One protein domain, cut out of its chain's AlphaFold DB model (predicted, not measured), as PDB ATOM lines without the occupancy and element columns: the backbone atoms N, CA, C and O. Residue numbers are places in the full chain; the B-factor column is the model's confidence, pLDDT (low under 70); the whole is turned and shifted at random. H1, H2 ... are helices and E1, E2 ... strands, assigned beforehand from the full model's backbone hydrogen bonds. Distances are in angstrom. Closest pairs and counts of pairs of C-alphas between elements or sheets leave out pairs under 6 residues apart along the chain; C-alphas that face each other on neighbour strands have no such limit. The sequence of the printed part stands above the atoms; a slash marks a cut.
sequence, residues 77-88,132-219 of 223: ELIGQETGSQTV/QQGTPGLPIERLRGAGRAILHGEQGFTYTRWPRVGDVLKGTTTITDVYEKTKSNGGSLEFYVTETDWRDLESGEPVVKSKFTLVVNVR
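This is residues 77 to 88 and 132 to 219 of the 223 residues of the protein "MaoC_dehydrat_N domain-containing protein" of Actinobacteria bacterium (UniProt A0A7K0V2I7). The domain is one long antiparallel sheet of six strands, twisted and curled, with four long strands, E3, E4, E5 and E6, running along the length of a rod. The two shorter strands E1 and E2 extend this sheet beyond part of E4, and the one-turn helix H1 only grazes the sheet. The printed part has 100 residues with six named strands and one named helix, in the order E1 E2 H1 E3 E4 E5 E6, and its class is mostly strand. Across the sheet the order is E2 E1 E4 E5 E6 E3. The whole is loose, with a radius of gyration of the C-alphas of 15.7 A and spans of 50 by 24 by 22 A.

E1, residues 82 to 88, is antiparallel to E4, residues 168 to 182, at 145 degrees between directions, with N 88 and O 169 2.8 A apart, within hydrogen-bond range. Edge strand E2, residues 132 to 134, is antiparallel to E1 at 168 degrees, with N 133 and O 85 at 3.3 A. H1, residues 140 to 143, only grazes the sheet; its closest C-alphas to E6, residues 206 to 218, are those of Leu 143 and Val 216, 7.0 A apart. H1 is too short for any O i to N i+4 pair; its one O i to N i+3 pair is within range. E3, residues 148 to 159, is the other edge strand and is antiparallel to E6 at 162 degrees, with N 156 and O 211 at 2.8 A. E3 and E4 are apart. E4 and E5, residues 188 to 200, form a hairpin at 163 degrees, with N 193 and O 177 at 2.8 A. E5 and E6 form another at 164 degrees, with N 194 and O 212 at 2.8 A. E4, E5 and E6 make a meander, each strand the antiparallel neighbour of the one before. E3, E4, E5 and E6 make a Greek key, this meander preceded by a strand that is the antiparallel neighbour of its last. E1 is apart from E3 and E6.

E1 begins at C-alpha 82, (-13.842, -19.801, -7.715), and is 17.7 A long from first to last C-alpha. E2 measures 5.5 A and H1 4.9 A. E3 measures 33.9 A. E4, the longest strand with 15 residues, measures 42.0 A, from C-alpha 168 at (-23.290, -13.775, 9.550). E5 measures 39.3 A. E6 measures 36.6 A and ends at C-alpha 218, (4.130, -4.802, -16.649).

The two C-alphas farthest apart are those of Asn 185 and Glu 202, at 51.7 A. Residues 89 to 131 are cut out, and C-alphas 88 and 132 are 8.9 A apart across the cut. Of the links that are printed whole, E3 to E4 is short and the others are tight. The mean pLDDT of the printed part is 92.1; residues 132 to 136 are under 70.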
ATOM      1  N   GLU A  77      -7.269 -17.862 -18.671       92.50
ATOM      2  CA  GLU A  77      -7.733 -19.187 -18.266       92.50
ATOM      3  C   GLU A  77      -8.333 -19.218 -16.854       92.50
ATOM      4  O   GLU A  77      -8.981 -20.194 -16.489       92.50
ATOM      5  N   LEU A  78      -8.122 -18.165 -16.058       92.38
ATOM      6  CA  LEU A  78      -8.661 -18.055 -14.705       92.38
ATOM      7  C   LEU A  78     -10.128 -17.599 -14.666       92.38
ATOM      8  O   LEU A  78     -10.752 -17.678 -13.607       92.38
ATOM      9  N   ILE A  79     -10.691 -17.107 -15.775       95.31
ATOM     10  CA  ILE A  79     -12.080 -16.628 -15.811       95.31
ATOM     11  C   ILE A  79     -13.042 -17.771 -15.455       95.31
ATOM     12  O   ILE A  79     -12.972 -18.871 -15.998       95.31
ATOM     13  N   GLY A  80     -13.968 -17.494 -14.538       94.00
ATOM     14  CA  GLY A  80     -14.945 -18.441 -14.007       94.00
ATOM     15  C   GLY A  80     -14.440 -19.281 -12.832       94.00
ATOM     16  O   GLY A  80     -15.233 -20.000 -12.230       94.00
ATOM     17  N   GLN A  81     -13.157 -19.195 -12.470       92.62
ATOM     18  CA  GLN A  81     -12.625 -19.935 -11.331       92.62
ATOM     19  C   GLN A  81     -13.089 -19.323 -10.002       92.62
ATOM     20  O   GLN A  81     -12.913 -18.127  -9.752       92.62
ATOM     21  N   GLU A  82     -13.621 -20.164  -9.114       91.69
ATOM     22  CA  GLU A  82     -13.842 -19.801  -7.715       91.69
ATOM     23  C   GLU A  82     -12.511 -19.778  -6.953       91.69
ATOM     24  O   GLU A  82     -11.735 -20.738  -6.984       91.69
ATOM     25  N   THR A  83     -12.237 -18.677  -6.254       84.25
ATOM     26  CA  THR A  83     -10.989 -18.465  -5.499       84.25
ATOM     27  C   THR A  83     -11.165 -18.691  -4.002       84.25
ATOM     28  O   THR A  83     -10.300 -18.325  -3.217       84.25
ATOM     29  N   GLY A  84     -12.276 -19.302  -3.594       82.56
ATOM     30  CA  GLY A  84     -12.535 -19.707  -2.217       82.56
ATOM     31  C   GLY A  84     -13.837 -19.151  -1.659       82.56
ATOM     32  O   GLY A  84     -14.529 -18.340  -2.282       82.56
ATOM     33  N   SER A  85     -14.156 -19.611  -0.452       89.00
ATOM     34  CA  SER A  85     -15.290 -19.112   0.316       89.00
ATOM     35  C   SER A  85     -14.884 -18.822   1.754       89.00
ATOM     36  O   SER A  85     -13.986 -19.463   2.306       89.00
ATOM     37  N   GLN A  86     -15.547 -17.842   2.351       90.56
ATOM     38  CA  GLN A  86     -15.301 -17.434   3.729       90.56
ATOM     39  C   GLN A  86     -16.608 -17.053   4.405       90.56
ATOM     40  O   GLN A  86     -17.498 -16.474   3.777       90.56
ATOM     41  N   THR A  87     -16.698 -17.324   5.696       94.38
ATOM     42  CA  THR A  87     -17.808 -16.888   6.535       94.38
ATOM     43  C   THR A  87     -17.332 -15.793   7.465       94.38
ATOM     44  O   THR A  87     -16.329 -15.946   8.168       94.38
ATOM     45  N   VAL A  88     -18.073 -14.691   7.497       94.75
ATOM     46  CA  VAL A  88     -17.763 -13.519   8.315       94.75
ATOM     47  C   VAL A  88     -18.936 -13.160   9.207       94.75
ATOM     48  O   VAL A  88     -20.089 -13.356   8.829       94.75
ATOM     49  N   GLN A 132     -12.203 -19.668   7.136       65.44
ATOM     50  CA  GLN A 132     -11.589 -19.463   5.835       65.44
ATOM     51  C   GLN A 132     -11.368 -20.850   5.251       65.44
ATOM     52  O   GLN A 132     -10.407 -21.545   5.584       65.44
ATOM     53  N   GLN A 133     -12.308 -21.293   4.423       57.91
ATOM     54  CA  GLN A 133     -12.165 -22.535   3.675       57.91
ATOM     55  C   GLN A 133     -11.416 -22.182   2.392       57.91
ATOM     56  O   GLN A 133     -11.991 -21.725   1.404       57.91
ATOM     57  N   GLY A 134     -10.090 -22.296   2.476       46.69
ATOM     58  CA  GLY A 134      -9.163 -21.788   1.475       46.69
ATOM     59  C   GLY A 134      -9.421 -22.282   0.049       46.69
ATOM     60  O   GLY A 134      -9.592 -23.467  -0.221       46.69
ATOM     61  N   THR A 135      -9.327 -21.343  -0.878       46.28
ATOM     62  CA  THR A 135      -8.514 -21.423  -2.098       46.28
ATOM     63  C   THR A 135      -7.706 -20.114  -2.091       46.28
ATOM     64  O   THR A 135      -8.131 -19.160  -1.430       46.28
ATOM     65  N   PRO A 136      -6.491 -20.039  -2.667       53.66
ATOM     66  CA  PRO A 136      -5.779 -18.769  -2.698       53.66
ATOM     67  C   PRO A 136      -6.670 -17.780  -3.449       53.66
ATOM     68  O   PRO A 136      -7.382 -18.191  -4.365       53.66
ATOM     69  N   GLY A 137      -6.622 -16.499  -3.086       71.06
ATOM     70  CA  GLY A 137      -7.169 -15.452  -3.944       71.06
ATOM     71  C   GLY A 137      -6.533 -15.491  -5.342       71.06
ATOM     72  O   GLY A 137      -6.056 -16.513  -5.835       71.06
ATOM     73  N   LEU A 138      -6.434 -14.348  -6.010       82.31
ATOM     74  CA  LEU A 138      -5.638 -14.295  -7.242       82.31
ATOM     75  C   LEU A 138      -4.241 -14.913  -7.008       82.31
ATOM     76  O   LEU A 138      -3.697 -14.748  -5.911       82.31
ATOM     77  N   PRO A 139      -3.655 -15.649  -7.974       84.06
ATOM     78  CA  PRO A 139      -2.391 -16.353  -7.776       84.06
ATOM     79  C   PRO A 139      -1.232 -15.353  -7.740       84.06
ATOM     80  O   PRO A 139      -0.459 -15.234  -8.685       84.06
ATOM     81  N   ILE A 140      -1.119 -14.605  -6.640       85.00
ATOM     82  CA  ILE A 140      -0.258 -13.429  -6.513       85.00
ATOM     83  C   ILE A 140       1.197 -13.761  -6.849       85.00
ATOM     84  O   ILE A 140       1.858 -12.955  -7.495       85.00
ATOM     85  N   GLU A 141       1.674 -14.955  -6.503       84.31
ATOM     86  CA  GLU A 141       3.037 -15.391  -6.835       84.31
ATOM     87  C   GLU A 141       3.280 -15.554  -8.342       84.31
ATOM     88  O   GLU A 141       4.388 -15.306  -8.803       84.31
ATOM     89  N   ARG A 142       2.249 -15.901  -9.131       84.75
ATOM     90  CA  ARG A 142       2.316 -15.899 -10.607       84.75
ATOM     91  C   ARG A 142       2.237 -14.481 -11.179       84.75
ATOM     92  O   ARG A 142       2.719 -14.233 -12.275       84.75
ATOM     93  N   LEU A 143       1.604 -13.557 -10.455       86.69
ATOM     94  CA  LEU A 143       1.378 -12.182 -10.909       86.69
ATOM     95  C   LEU A 143       2.528 -11.230 -10.545       86.69
ATOM     96  O   LEU A 143       2.689 -10.187 -11.184       86.69
ATOM     97  N   ARG A 144       3.327 -11.565  -9.528       84.38
ATOM     98  CA  ARG A 144       4.532 -10.829  -9.124       84.38
ATOM     99  C   ARG A 144       5.744 -11.274  -9.945       84.38
ATOM    100  O   ARG A 144       5.778 -12.355 -10.510       84.38
ATOM    101  N   GLY A 145       6.757 -10.416 -10.013       86.69
ATOM    102  CA  GLY A 145       7.995 -10.712 -10.730       86.69
ATOM    103  C   GLY A 145       8.788  -9.454 -11.058       86.69
ATOM    104  O   GLY A 145       8.322  -8.331 -10.850       86.69
ATOM    105  N   ALA A 146      10.002  -9.634 -11.579       87.12
ATOM    106  CA  ALA A 146      10.820  -8.517 -12.036       87.12
ATOM    107  C   ALA A 146      10.076  -7.723 -13.126       87.12
ATOM    108  O   ALA A 146       9.523  -8.294 -14.059       87.12
ATOM    109  N   GLY A 147      10.031  -6.396 -12.988       88.62
ATOM    110  CA  GLY A 147       9.315  -5.526 -13.928       88.62
ATOM    111  C   GLY A 147       7.792  -5.484 -13.755       88.62
ATOM    112  O   GLY A 147       7.148  -4.725 -14.475       88.62
ATOM    113  N   ARG A 148       7.217  -6.214 -12.790       93.50
ATOM    114  CA  ARG A 148       5.772  -6.253 -12.521       93.50
ATOM    115  C   ARG A 148       5.445  -5.535 -11.210       93.50
ATOM    116  O   ARG A 148       6.157  -5.687 -10.219       93.50
ATOM    117  N   ALA A 149       4.373  -4.748 -11.186       93.44
ATOM    118  CA  ALA A 149       3.869  -4.095  -9.977       93.44
ATOM    119  C   ALA A 149       2.363  -4.318  -9.835       93.44
ATOM    120  O   ALA A 149       1.612  -4.063 -10.769       93.44
ATOM    121  N   ILE A 150       1.936  -4.776  -8.660       93.88
ATOM    122  CA  ILE A 150       0.527  -5.038  -8.357       93.88
ATOM    123  C   ILE A 150      -0.087  -3.807  -7.704       93.88
ATOM    124  O   ILE A 150       0.476  -3.257  -6.757       93.88
ATOM    125  N   LEU A 151      -1.252  -3.410  -8.199       95.19
ATOM    126  CA  LEU A 151      -2.017  -2.266  -7.741       95.19
ATOM    127  C   LEU A 151      -3.443  -2.702  -7.406       95.19
ATOM    128  O   LEU A 151      -4.036  -3.537  -8.093       95.19
ATOM    129  N   HIS A 152      -4.000  -2.086  -6.368       94.12
ATOM    130  CA  HIS A 152      -5.438  -2.077  -6.153       94.12
ATOM    131  C   HIS A 152      -6.039  -1.091  -7.162       94.12
ATOM    132  O   HIS A 152      -5.776   0.106  -7.063       94.12
ATOM    133  N   GLY A 153      -6.762  -1.588  -8.166       97.00
ATOM    134  CA  GLY A 153      -7.309  -0.765  -9.243       97.00
ATOM    135  C   GLY A 153      -8.643  -0.139  -8.866       97.00
ATOM    136  O   GLY A 153      -8.727   1.060  -8.627       97.00
ATOM    137  N   GLU A 154      -9.686  -0.963  -8.810       97.75
ATOM    138  CA  GLU A 154     -11.059  -0.515  -8.563       97.75
ATOM    139  C   GLU A 154     -11.733  -1.366  -7.489       97.75
ATOM    140  O   GLU A 154     -11.442  -2.555  -7.346       97.75
ATOM    141  N   GLN A 155     -12.684  -0.756  -6.785       97.75
ATOM    142  CA  GLN A 155     -13.550  -1.412  -5.814       97.75
ATOM    143  C   GLN A 155     -14.993  -0.939  -6.020       97.75
ATOM    144  O   GLN A 155     -15.247   0.262  -6.121       97.75
ATOM    145  N   GLY A 156     -15.942  -1.871  -6.034       98.06
ATOM    146  CA  GLY A 156     -17.372  -1.585  -6.131       98.06
ATOM    147  C   GLY A 156     -18.213  -2.485  -5.231       98.06
ATOM    148  O   GLY A 156     -17.798  -3.592  -4.882       98.06
ATOM    149  N   PHE A 157     -19.407  -2.008  -4.874       98.31
ATOM    150  CA  PHE A 157     -20.378  -2.738  -4.059       98.31
ATOM    151  C   PHE A 157     -21.779  -2.597  -4.653       98.31
ATOM    152  O   PHE A 157     -22.186  -1.504  -5.043       98.31
ATOM    153  N   THR A 158     -22.528  -3.693  -4.725       98.56
ATOM    154  CA  THR A 158     -23.939  -3.703  -5.135       98.56
ATOM    155  C   THR A 158     -24.767  -4.355  -4.044       98.56
ATOM    156  O   THR A 158     -24.594  -5.536  -3.756       98.56
ATOM    157  N   TYR A 159     -25.653  -3.579  -3.427       98.44
ATOM    158  CA  TYR A 159     -26.457  -4.012  -2.289       98.44
ATOM    159  C   TYR A 159     -27.819  -4.529  -2.742       98.44
ATOM    160  O   TYR A 159     -28.565  -3.811  -3.405       98.44
ATOM    161  N   THR A 160     -28.167  -5.748  -2.339       98.38
ATOM    162  CA  THR A 160     -29.544  -6.254  -2.413       98.38
ATOM    163  C   THR A 160     -30.314  -5.890  -1.148       98.38
ATOM    164  O   THR A 160     -31.448  -5.419  -1.227       98.38
ATOM    165  N   ARG A 161     -29.668  -6.016   0.016       97.56
ATOM    166  CA  ARG A 161     -30.102  -5.402   1.275       97.56
ATOM    167  C   ARG A 161     -28.906  -4.790   1.996       97.56
ATOM    168  O   ARG A 161     -27.765  -5.187   1.774       97.56
ATOM    169  N   TRP A 162     -29.164  -3.840   2.889       98.06
ATOM    170  CA  TRP A 162     -28.096  -3.279   3.713       98.06
ATOM    171  C   TRP A 162     -27.591  -4.320   4.732       98.06
ATOM    172  O   TRP A 162     -28.434  -4.960   5.379       98.06
ATOM    173  N   PRO A 163     -26.268  -4.507   4.896       97.31
ATOM    174  CA  PRO A 163     -25.713  -5.347   5.953       97.31
ATOM    175  C   PRO A 163     -25.955  -4.734   7.335       97.31
ATOM    176  O   PRO A 163     -26.063  -3.514   7.481       97.31
ATOM    177  N   ARG A 164     -26.028  -5.574   8.364       97.38
ATOM    178  CA  ARG A 164     -26.286  -5.158   9.748       97.38
ATOM    179  C   ARG A 164     -25.250  -5.748  10.691       97.38
ATOM    180  O   ARG A 164     -24.740  -6.839  10.460       97.38
ATOM    181  N   VAL A 165     -24.970  -5.042  11.785       97.50
ATOM    182  CA  VAL A 165     -24.241  -5.638  12.911       97.50
ATOM    183  C   VAL A 165     -25.001  -6.878  13.388       97.50
ATOM    184  O   VAL A 165     -26.219  -6.844  13.544       97.50
ATOM    185  N   GLY A 166     -24.271  -7.971  13.593       95.94
ATOM    186  CA  GLY A 166     -24.812  -9.284  13.933       95.94
ATOM    187  C   GLY A 166     -25.014 -10.211  12.734       95.94
ATOM    188  O   GLY A 166     -25.061 -11.422  12.947       95.94
ATOM    189  N   ASP A 167     -25.059  -9.687  11.501       97.38
ATOM    190  CA  ASP A 167     -25.146 -10.522  10.299       97.38
ATOM    191  C   ASP A 167     -23.976 -11.513  10.260       97.38
ATOM    192  O   ASP A 167     -22.820 -11.151  10.513       97.38
ATOM    193  N   VAL A 168     -24.284 -12.757   9.892       97.50
ATOM    194  CA  VAL A 168     -23.290 -13.775   9.550       97.50
ATOM    195  C   VAL A 168     -23.437 -14.067   8.069       97.50
ATOM    196  O   VAL A 168     -24.482 -14.545   7.634       97.50
ATOM    197  N   LEU A 169     -22.408 -13.748   7.290       97.19
ATOM    198  CA  LEU A 169     -22.451 -13.818   5.837       97.19
ATOM    199  C   LEU A 169     -21.452 -14.844   5.314       97.19
ATOM    200  O   LEU A 169     -20.294 -14.849   5.726       97.19
ATOM    201  N   LYS A 170     -21.879 -15.656   4.351       96.12
ATOM    202  CA  LYS A 170     -20.999 -16.491   3.535       96.12
ATOM    203  C   LYS A 170     -20.686 -15.771   2.227       96.12
ATOM    204  O   LYS A 170     -21.591 -15.465   1.453       96.12
ATOM    205  N   GLY A 171     -19.409 -15.512   1.988       95.06
ATOM    206  CA  GLY A 171     -18.876 -14.954   0.751       95.06
ATOM    207  C   GLY A 171     -18.306 -16.052  -0.135       95.06
ATOM    208  O   GLY A 171     -17.531 -16.880   0.341       95.06
ATOM    209  N   THR A 172     -18.666 -16.054  -1.417       94.50
ATOM    210  CA  THR A 172     -18.029 -16.899  -2.443       94.50
ATOM    211  C   THR A 172     -17.430 -16.001  -3.511       94.50
ATOM    212  O   THR A 172     -18.148 -15.172  -4.074       94.50
ATOM    213  N   THR A 173     -16.129 -16.137  -3.769       94.12
ATOM    214  CA  THR A 173     -15.402 -15.270  -4.704       94.12
ATOM    215  C   THR A 173     -15.133 -15.987  -6.020       94.12
ATOM    216  O   THR A 173     -14.649 -17.114  -6.028       94.12
ATOM    217  N   THR A 174     -15.415 -15.325  -7.139       95.06
ATOM    218  CA  THR A 174     -15.164 -15.814  -8.503       95.06
ATOM    219  C   THR A 174     -14.350 -14.791  -9.285       95.06
ATOM    220  O   THR A 174     -14.592 -13.590  -9.167       95.06
ATOM    221  N   ILE A 175     -13.407 -15.247 -10.110       96.25
ATOM    222  CA  ILE A 175     -12.742 -14.403 -11.110       96.25
ATOM    223  C   ILE A 175     -13.708 -14.228 -12.280       96.25
ATOM    224  O   ILE A 175     -13.956 -15.163 -13.035       96.25
ATOM    225  N   THR A 176     -14.295 -13.047 -12.418       97.38
ATOM    226  CA  THR A 176     -15.337 -12.790 -13.420       97.38
ATOM    227  C   THR A 176     -14.783 -12.326 -14.755       97.38
ATOM    228  O   THR A 176     -15.468 -12.466 -15.762       97.38
ATOM    229  N   ASP A 177     -13.583 -11.742 -14.770       97.44
ATOM    230  CA  ASP A 177     -12.966 -11.236 -15.995       97.44
ATOM    231  C   ASP A 177     -11.444 -11.118 -15.847       97.44
ATOM    232  O   ASP A 177     -10.932 -10.874 -14.750       97.44
ATOM    233  N   VAL A 178     -10.727 -11.275 -16.958       97.00
ATOM    234  CA  VAL A 178      -9.281 -11.068 -17.065       97.00
ATOM    235  C   VAL A 178      -8.978 -10.495 -18.445       97.00
ATOM    236  O   VAL A 178      -9.331 -11.089 -19.461       97.00
ATOM    237  N   TYR A 179      -8.300  -9.352 -18.497       95.38
ATOM    238  CA  TYR A 179      -7.973  -8.694 -19.763       95.38
ATOM    239  C   TYR A 179      -6.686  -7.874 -19.674       95.38
ATOM    240  O   TYR A 179      -6.157  -7.624 -18.593       95.38
ATOM    241  N   GLU A 180      -6.180  -7.420 -20.820       94.81
ATOM    242  CA  GLU A 180      -4.935  -6.658 -20.919       94.81
ATOM    243  C   GLU A 180      -5.114  -5.374 -21.738       94.81
ATOM    244  O   GLU A 180      -5.937  -5.300 -22.652       94.81
ATOM    245  N   LYS A 181      -4.330  -4.343 -21.413       93.81
ATOM    246  CA  LYS A 181      -4.186  -3.120 -22.208       93.81
ATOM    247  C   LYS A 181      -2.713  -2.799 -22.439       93.81
ATOM    248  O   LYS A 181      -1.954  -2.613 -21.488       93.81
ATOM    249  N   THR A 182      -2.320  -2.653 -23.700       92.44
ATOM    250  CA  THR A 182      -0.975  -2.197 -24.075       92.44
ATOM    251  C   THR A 182      -0.801  -0.707 -23.771       92.44
ATOM    252  O   THR A 182      -1.698   0.103 -24.010       92.44
ATOM    253  N   LYS A 183       0.369  -0.325 -23.257       91.06
ATOM    254  CA  LYS A 183       0.768   1.073 -23.058       91.06
ATOM    255  C   LYS A 183       1.595   1.556 -24.244       91.06
ATOM    256  O   LYS A 183       2.333   0.795 -24.861       91.06
ATOM    257  N   SER A 184       1.573   2.863 -24.483       90.06
ATOM    258  CA  SER A 184       2.373   3.509 -25.533       90.06
ATOM    259  C   SER A 184       3.890   3.337 -25.369       90.06
ATOM    260  O   SER A 184       4.625   3.483 -26.338       90.06
ATOM    261  N   ASN A 185       4.370   3.014 -24.165       88.88
ATOM    262  CA  ASN A 185       5.791   2.809 -23.873       88.88
ATOM    263  C   ASN A 185       6.269   1.353 -24.038       88.88
ATOM    264  O   ASN A 185       7.337   1.013 -23.535       88.88
ATOM    265  N   GLY A 186       5.472   0.489 -24.674       87.56
ATOM    266  CA  GLY A 186       5.819  -0.914 -24.920       87.56
ATOM    267  C   GLY A 186       5.649  -1.850 -23.719       87.56
ATOM    268  O   GLY A 186       5.968  -3.027 -23.827       87.56
ATOM    269  N   GLY A 187       5.163  -1.361 -22.572       91.94
ATOM    270  CA  GLY A 187       4.679  -2.226 -21.491       91.94
ATOM    271  C   GLY A 187       3.176  -2.496 -21.598       91.94
ATOM    272  O   GLY A 187       2.504  -1.971 -22.484       91.94
ATOM    273  N   SER A 188       2.608  -3.198 -20.619       94.25
ATOM    274  CA  SER A 188       1.161  -3.439 -20.541       94.25
ATOM    275  C   SER A 188       0.583  -3.296 -19.127       94.25
ATOM    276  O   SER A 188       1.305  -3.042 -18.154       94.25
ATOM    277  N   LEU A 189      -0.745  -3.343 -19.046       95.31
ATOM    278  CA  LEU A 189      -1.539  -3.458 -17.830       95.31
ATOM    279  C   LEU A 189      -2.421  -4.700 -17.957       95.31
ATOM    280  O   LEU A 189      -3.269  -4.744 -18.844       95.31
ATOM    281  N   GLU A 190      -2.263  -5.659 -17.058       96.31
ATOM    282  CA  GLU A 190      -3.186  -6.786 -16.917       96.31
ATOM    283  C   GLU A 190      -4.217  -6.453 -15.834       96.31
ATOM    284  O   GLU A 190      -3.887  -5.832 -14.820       96.31
ATOM    285  N   PHE A 191      -5.458  -6.871 -16.031       96.94
ATOM    286  CA  PHE A 191      -6.581  -6.625 -15.139       96.94
ATOM    287  C   PHE A 191      -7.189  -7.961 -14.746       96.94
ATOM    288  O   PHE A 191      -7.481  -8.778 -15.613       96.94
ATOM    289  N   TYR A 192      -7.398  -8.159 -13.449       97.19
ATOM    290  CA  TYR A 192      -8.040  -9.346 -12.894       97.19
ATOM    291  C   TYR A 192      -9.217  -8.888 -12.046       97.19
ATOM    292  O   TYR A 192      -9.031  -8.218 -11.028       97.19
ATOM    293  N   VAL A 193     -10.424  -9.227 -12.482       97.50
ATOM    294  CA  VAL A 193     -11.665  -8.794 -11.851       97.50
ATOM    295  C   VAL A 193     -12.246  -9.956 -11.065       97.50
ATOM    296  O   VAL A 193     -12.493 -11.025 -11.622       97.50
ATOM    297  N   THR A 194     -12.491  -9.743  -9.778       96.25
ATOM    298  CA  THR A 194     -13.188 -10.698  -8.922       96.25
ATOM    299  C   THR A 194     -14.504 -10.125  -8.424       96.25
ATOM    300  O   THR A 194     -14.621  -8.931  -8.142       96.25
ATOM    301  N   GLU A 195     -15.498 -10.993  -8.273       97.00
ATOM    302  CA  GLU A 195     -16.734 -10.690  -7.559       97.00
ATOM    303  C   GLU A 195     -16.895 -11.647  -6.386       97.00
ATOM    304  O   GLU A 195     -16.691 -12.850  -6.523       97.00
ATOM    305  N   THR A 196     -17.263 -11.109  -5.228       96.12
ATOM    306  CA  THR A 196     -17.646 -11.886  -4.047       96.12
ATOM    307  C   THR A 196     -19.132 -11.703  -3.797       96.12
ATOM    308  O   THR A 196     -19.568 -10.581  -3.531       96.12
ATOM    309  N   ASP A 197     -19.898 -12.789  -3.889       97.25
ATOM    310  CA  ASP A 197     -21.323 -12.818  -3.550       97.25
ATOM    311  C   ASP A 197     -21.479 -13.124  -2.059       97.25
ATOM    312  O   ASP A 197     -21.188 -14.241  -1.623       97.25
ATOM    313  N   TRP A 198     -21.888 -12.124  -1.275       97.62
ATOM    314  CA  TRP A 198     -22.150 -12.269   0.153       97.62
ATOM    315  C   TRP A 198     -23.623 -12.561   0.395       97.62
ATOM    316  O   TRP A 198     -24.499 -11.742   0.096       97.62
ATOM    317  N   ARG A 199     -23.879 -13.719   0.993       98.31
ATOM    318  CA  ARG A 199     -25.214 -14.209   1.330       98.31
ATOM    319  C   ARG A 199     -25.345 -14.406   2.821       98.31
ATOM    320  O   ARG A 199     -24.377 -14.770   3.479       98.31
ATOM    321  N   ASP A 200     -26.542 -14.186   3.333       98.31
ATOM    322  CA  ASP A 200     -26.883 -14.544   4.701       98.31
ATOM    323  C   ASP A 200     -26.640 -16.045   4.925       98.31
ATOM    324  O   ASP A 200     -27.039 -16.866   4.096       98.31
ATOM    325  N   LEU A 201     -25.935 -16.405   5.999       97.06
ATOM    326  CA  LEU A 201     -25.540 -17.793   6.238       97.06
ATOM    327  C   LEU A 201     -26.746 -18.697   6.524       97.06
ATOM    328  O   LEU A 201     -26.715 -19.871   6.160       97.06
ATOM    329  N   GLU A 202     -27.783 -18.173   7.179       97.06
ATOM    330  CA  GLU A 202     -28.949 -18.957   7.583       97.06
ATOM    331  C   GLU A 202     -29.987 -19.024   6.463       97.06
ATOM    332  O   GLU A 202     -30.420 -20.115   6.087       97.06
ATOM    333  N   SER A 203     -30.370 -17.876   5.896       97.88
ATOM    334  CA  SER A 203     -31.425 -17.830   4.875       97.88
ATOM    335  C   SER A 203     -30.920 -18.096   3.454       97.88
ATOM    336  O   SER A 203     -31.705 -18.458   2.577       97.88
ATOM    337  N   GLY A 204     -29.624 -17.904   3.191       97.94
ATOM    338  CA  GLY A 204     -29.043 -17.956   1.845       97.94
ATOM    339  C   GLY A 204     -29.394 -16.754   0.958       97.94
ATOM    340  O   GLY A 204     -29.014 -16.717  -0.222       97.94
ATOM    341  N   GLU A 205     -30.114 -15.763   1.493       98.44
ATOM    342  CA  GLU A 205     -30.523 -14.575   0.749       98.44
ATOM    343  C   GLU A 205     -29.317 -13.682   0.401       98.44
ATOM    344  O   GLU A 205     -28.412 -13.506   1.222       98.44
ATOM    345  N   PRO A 206     -29.281 -13.094  -0.808       98.38
ATOM    346  CA  PRO A 206     -28.215 -12.180  -1.206       98.38
ATOM    347  C   PRO A 206     -28.250 -10.886  -0.388       98.38
ATOM    348  O   PRO A 206     -29.303 -10.276  -0.192       98.38
ATOM    349  N   VAL A 207     -27.073 -10.439   0.046       98.69
ATOM    350  CA  VAL A 207     -26.904  -9.216   0.841       98.69
ATOM    351  C   VAL A 207     -26.180  -8.163   0.026       98.69
ATOM    352  O   VAL A 207     -26.751  -7.119  -0.293       98.69
ATOM    353  N   VAL A 208     -24.937  -8.446  -0.353       98.56
ATOM    354  CA  VAL A 208     -24.084  -7.518  -1.093       98.56
ATOM    355  C   VAL A 208     -23.141  -8.284  -2.010       98.56
ATOM    356  O   VAL A 208     -22.584  -9.309  -1.636       98.56
ATOM    357  N   LYS A 209     -22.917  -7.756  -3.209       98.25
ATOM    358  CA  LYS A 209     -21.812  -8.177  -4.069       98.25
ATOM    359  C   LYS A 209     -20.674  -7.176  -3.975       98.25
ATOM    360  O   LYS A 209     -20.908  -5.979  -4.135       98.25
ATOM    361  N   SER A 210     -19.458  -7.663  -3.760       97.19
ATOM    362  CA  SER A 210     -18.235  -6.854  -3.807       97.19
ATOM    363  C   SER A 210     -17.471  -7.164  -5.084       97.19
ATOM    364  O   SER A 210     -17.120  -8.317  -5.305       97.19
ATOM    365  N   LYS A 211     -17.173  -6.149  -5.894       97.69
ATOM    366  CA  LYS A 211     -16.349  -6.261  -7.099       97.69
ATOM    367  C   LYS A 211     -14.987  -5.629  -6.855       97.69
ATOM    368  O   LYS A 211     -14.928  -4.488  -6.397       97.69
ATOM    369  N   PHE A 212     -13.914  -6.345  -7.154       96.50
ATOM    370  CA  PHE A 212     -12.541  -5.876  -7.003       96.50
ATOM    371  C   PHE A 212     -11.769  -6.064  -8.309       96.50
ATOM    372  O   PHE A 212     -11.821  -7.130  -8.915       96.50
ATOM    373  N   THR A 213     -11.030  -5.037  -8.723       97.31
ATOM    374  CA  THR A 213     -10.143  -5.082  -9.889       97.31
ATOM    375  C   THR A 213      -8.698  -4.949  -9.427       97.31
ATOM    376  O   THR A 213      -8.265  -3.879  -8.990       97.31
ATOM    377  N   LEU A 214      -7.927  -6.026  -9.565       96.69
ATOM    378  CA  LEU A 214      -6.476  -6.011  -9.417       96.69
ATOM    379  C   LEU A 214      -5.840  -5.589 -10.743       96.69
ATOM    380  O   LEU A 214      -6.208  -6.111 -11.795       96.69
ATOM    381  N   VAL A 215      -4.849  -4.700 -10.693       97.00
ATOM    382  CA  VAL A 215      -4.079  -4.303 -11.878       97.00
ATOM    383  C   VAL A 215      -2.631  -4.730 -11.714       97.00
ATOM    384  O   VAL A 215      -1.999  -4.424 -10.703       97.00
ATOM    385  N   VAL A 216      -2.080  -5.400 -12.722       96.62
ATOM    386  CA  VAL A 216      -0.651  -5.704 -12.809       96.62
ATOM    387  C   VAL A 216      -0.029  -4.819 -13.874       96.62
ATOM    388  O   VAL A 216      -0.291  -4.949 -15.064       96.62
ATOM    389  N   ASN A 217       0.820  -3.898 -13.439       94.75
ATOM    390  CA  ASN A 217       1.612  -3.065 -14.322       94.75
ATOM    391  C   ASN A 217       2.876  -3.811 -14.752       94.75
ATOM    392  O   ASN A 217       3.755  -4.046 -13.922       94.75
ATOM    393  N   VAL A 218       2.985  -4.117 -16.043       93.88
ATOM    394  CA  VAL A 218       4.130  -4.802 -16.649       93.88
ATOM    395  C   VAL A 218       4.999  -3.768 -17.362       93.88
ATOM    396  O   VAL A 218       4.553  -3.036 -18.255       93.88
ATOM    397  N   ARG A 219       6.247  -3.615 -16.917       91.00
ATOM    398  CA  ARG A 219       7.220  -2.720 -17.555       91.00
ATOM    399  C   ARG A 219       7.730  -3.341 -18.856       91.00
ATOM    400  O   ARG A 219       7.859  -4.561 -18.914       91.00
TER     401      ARG A 219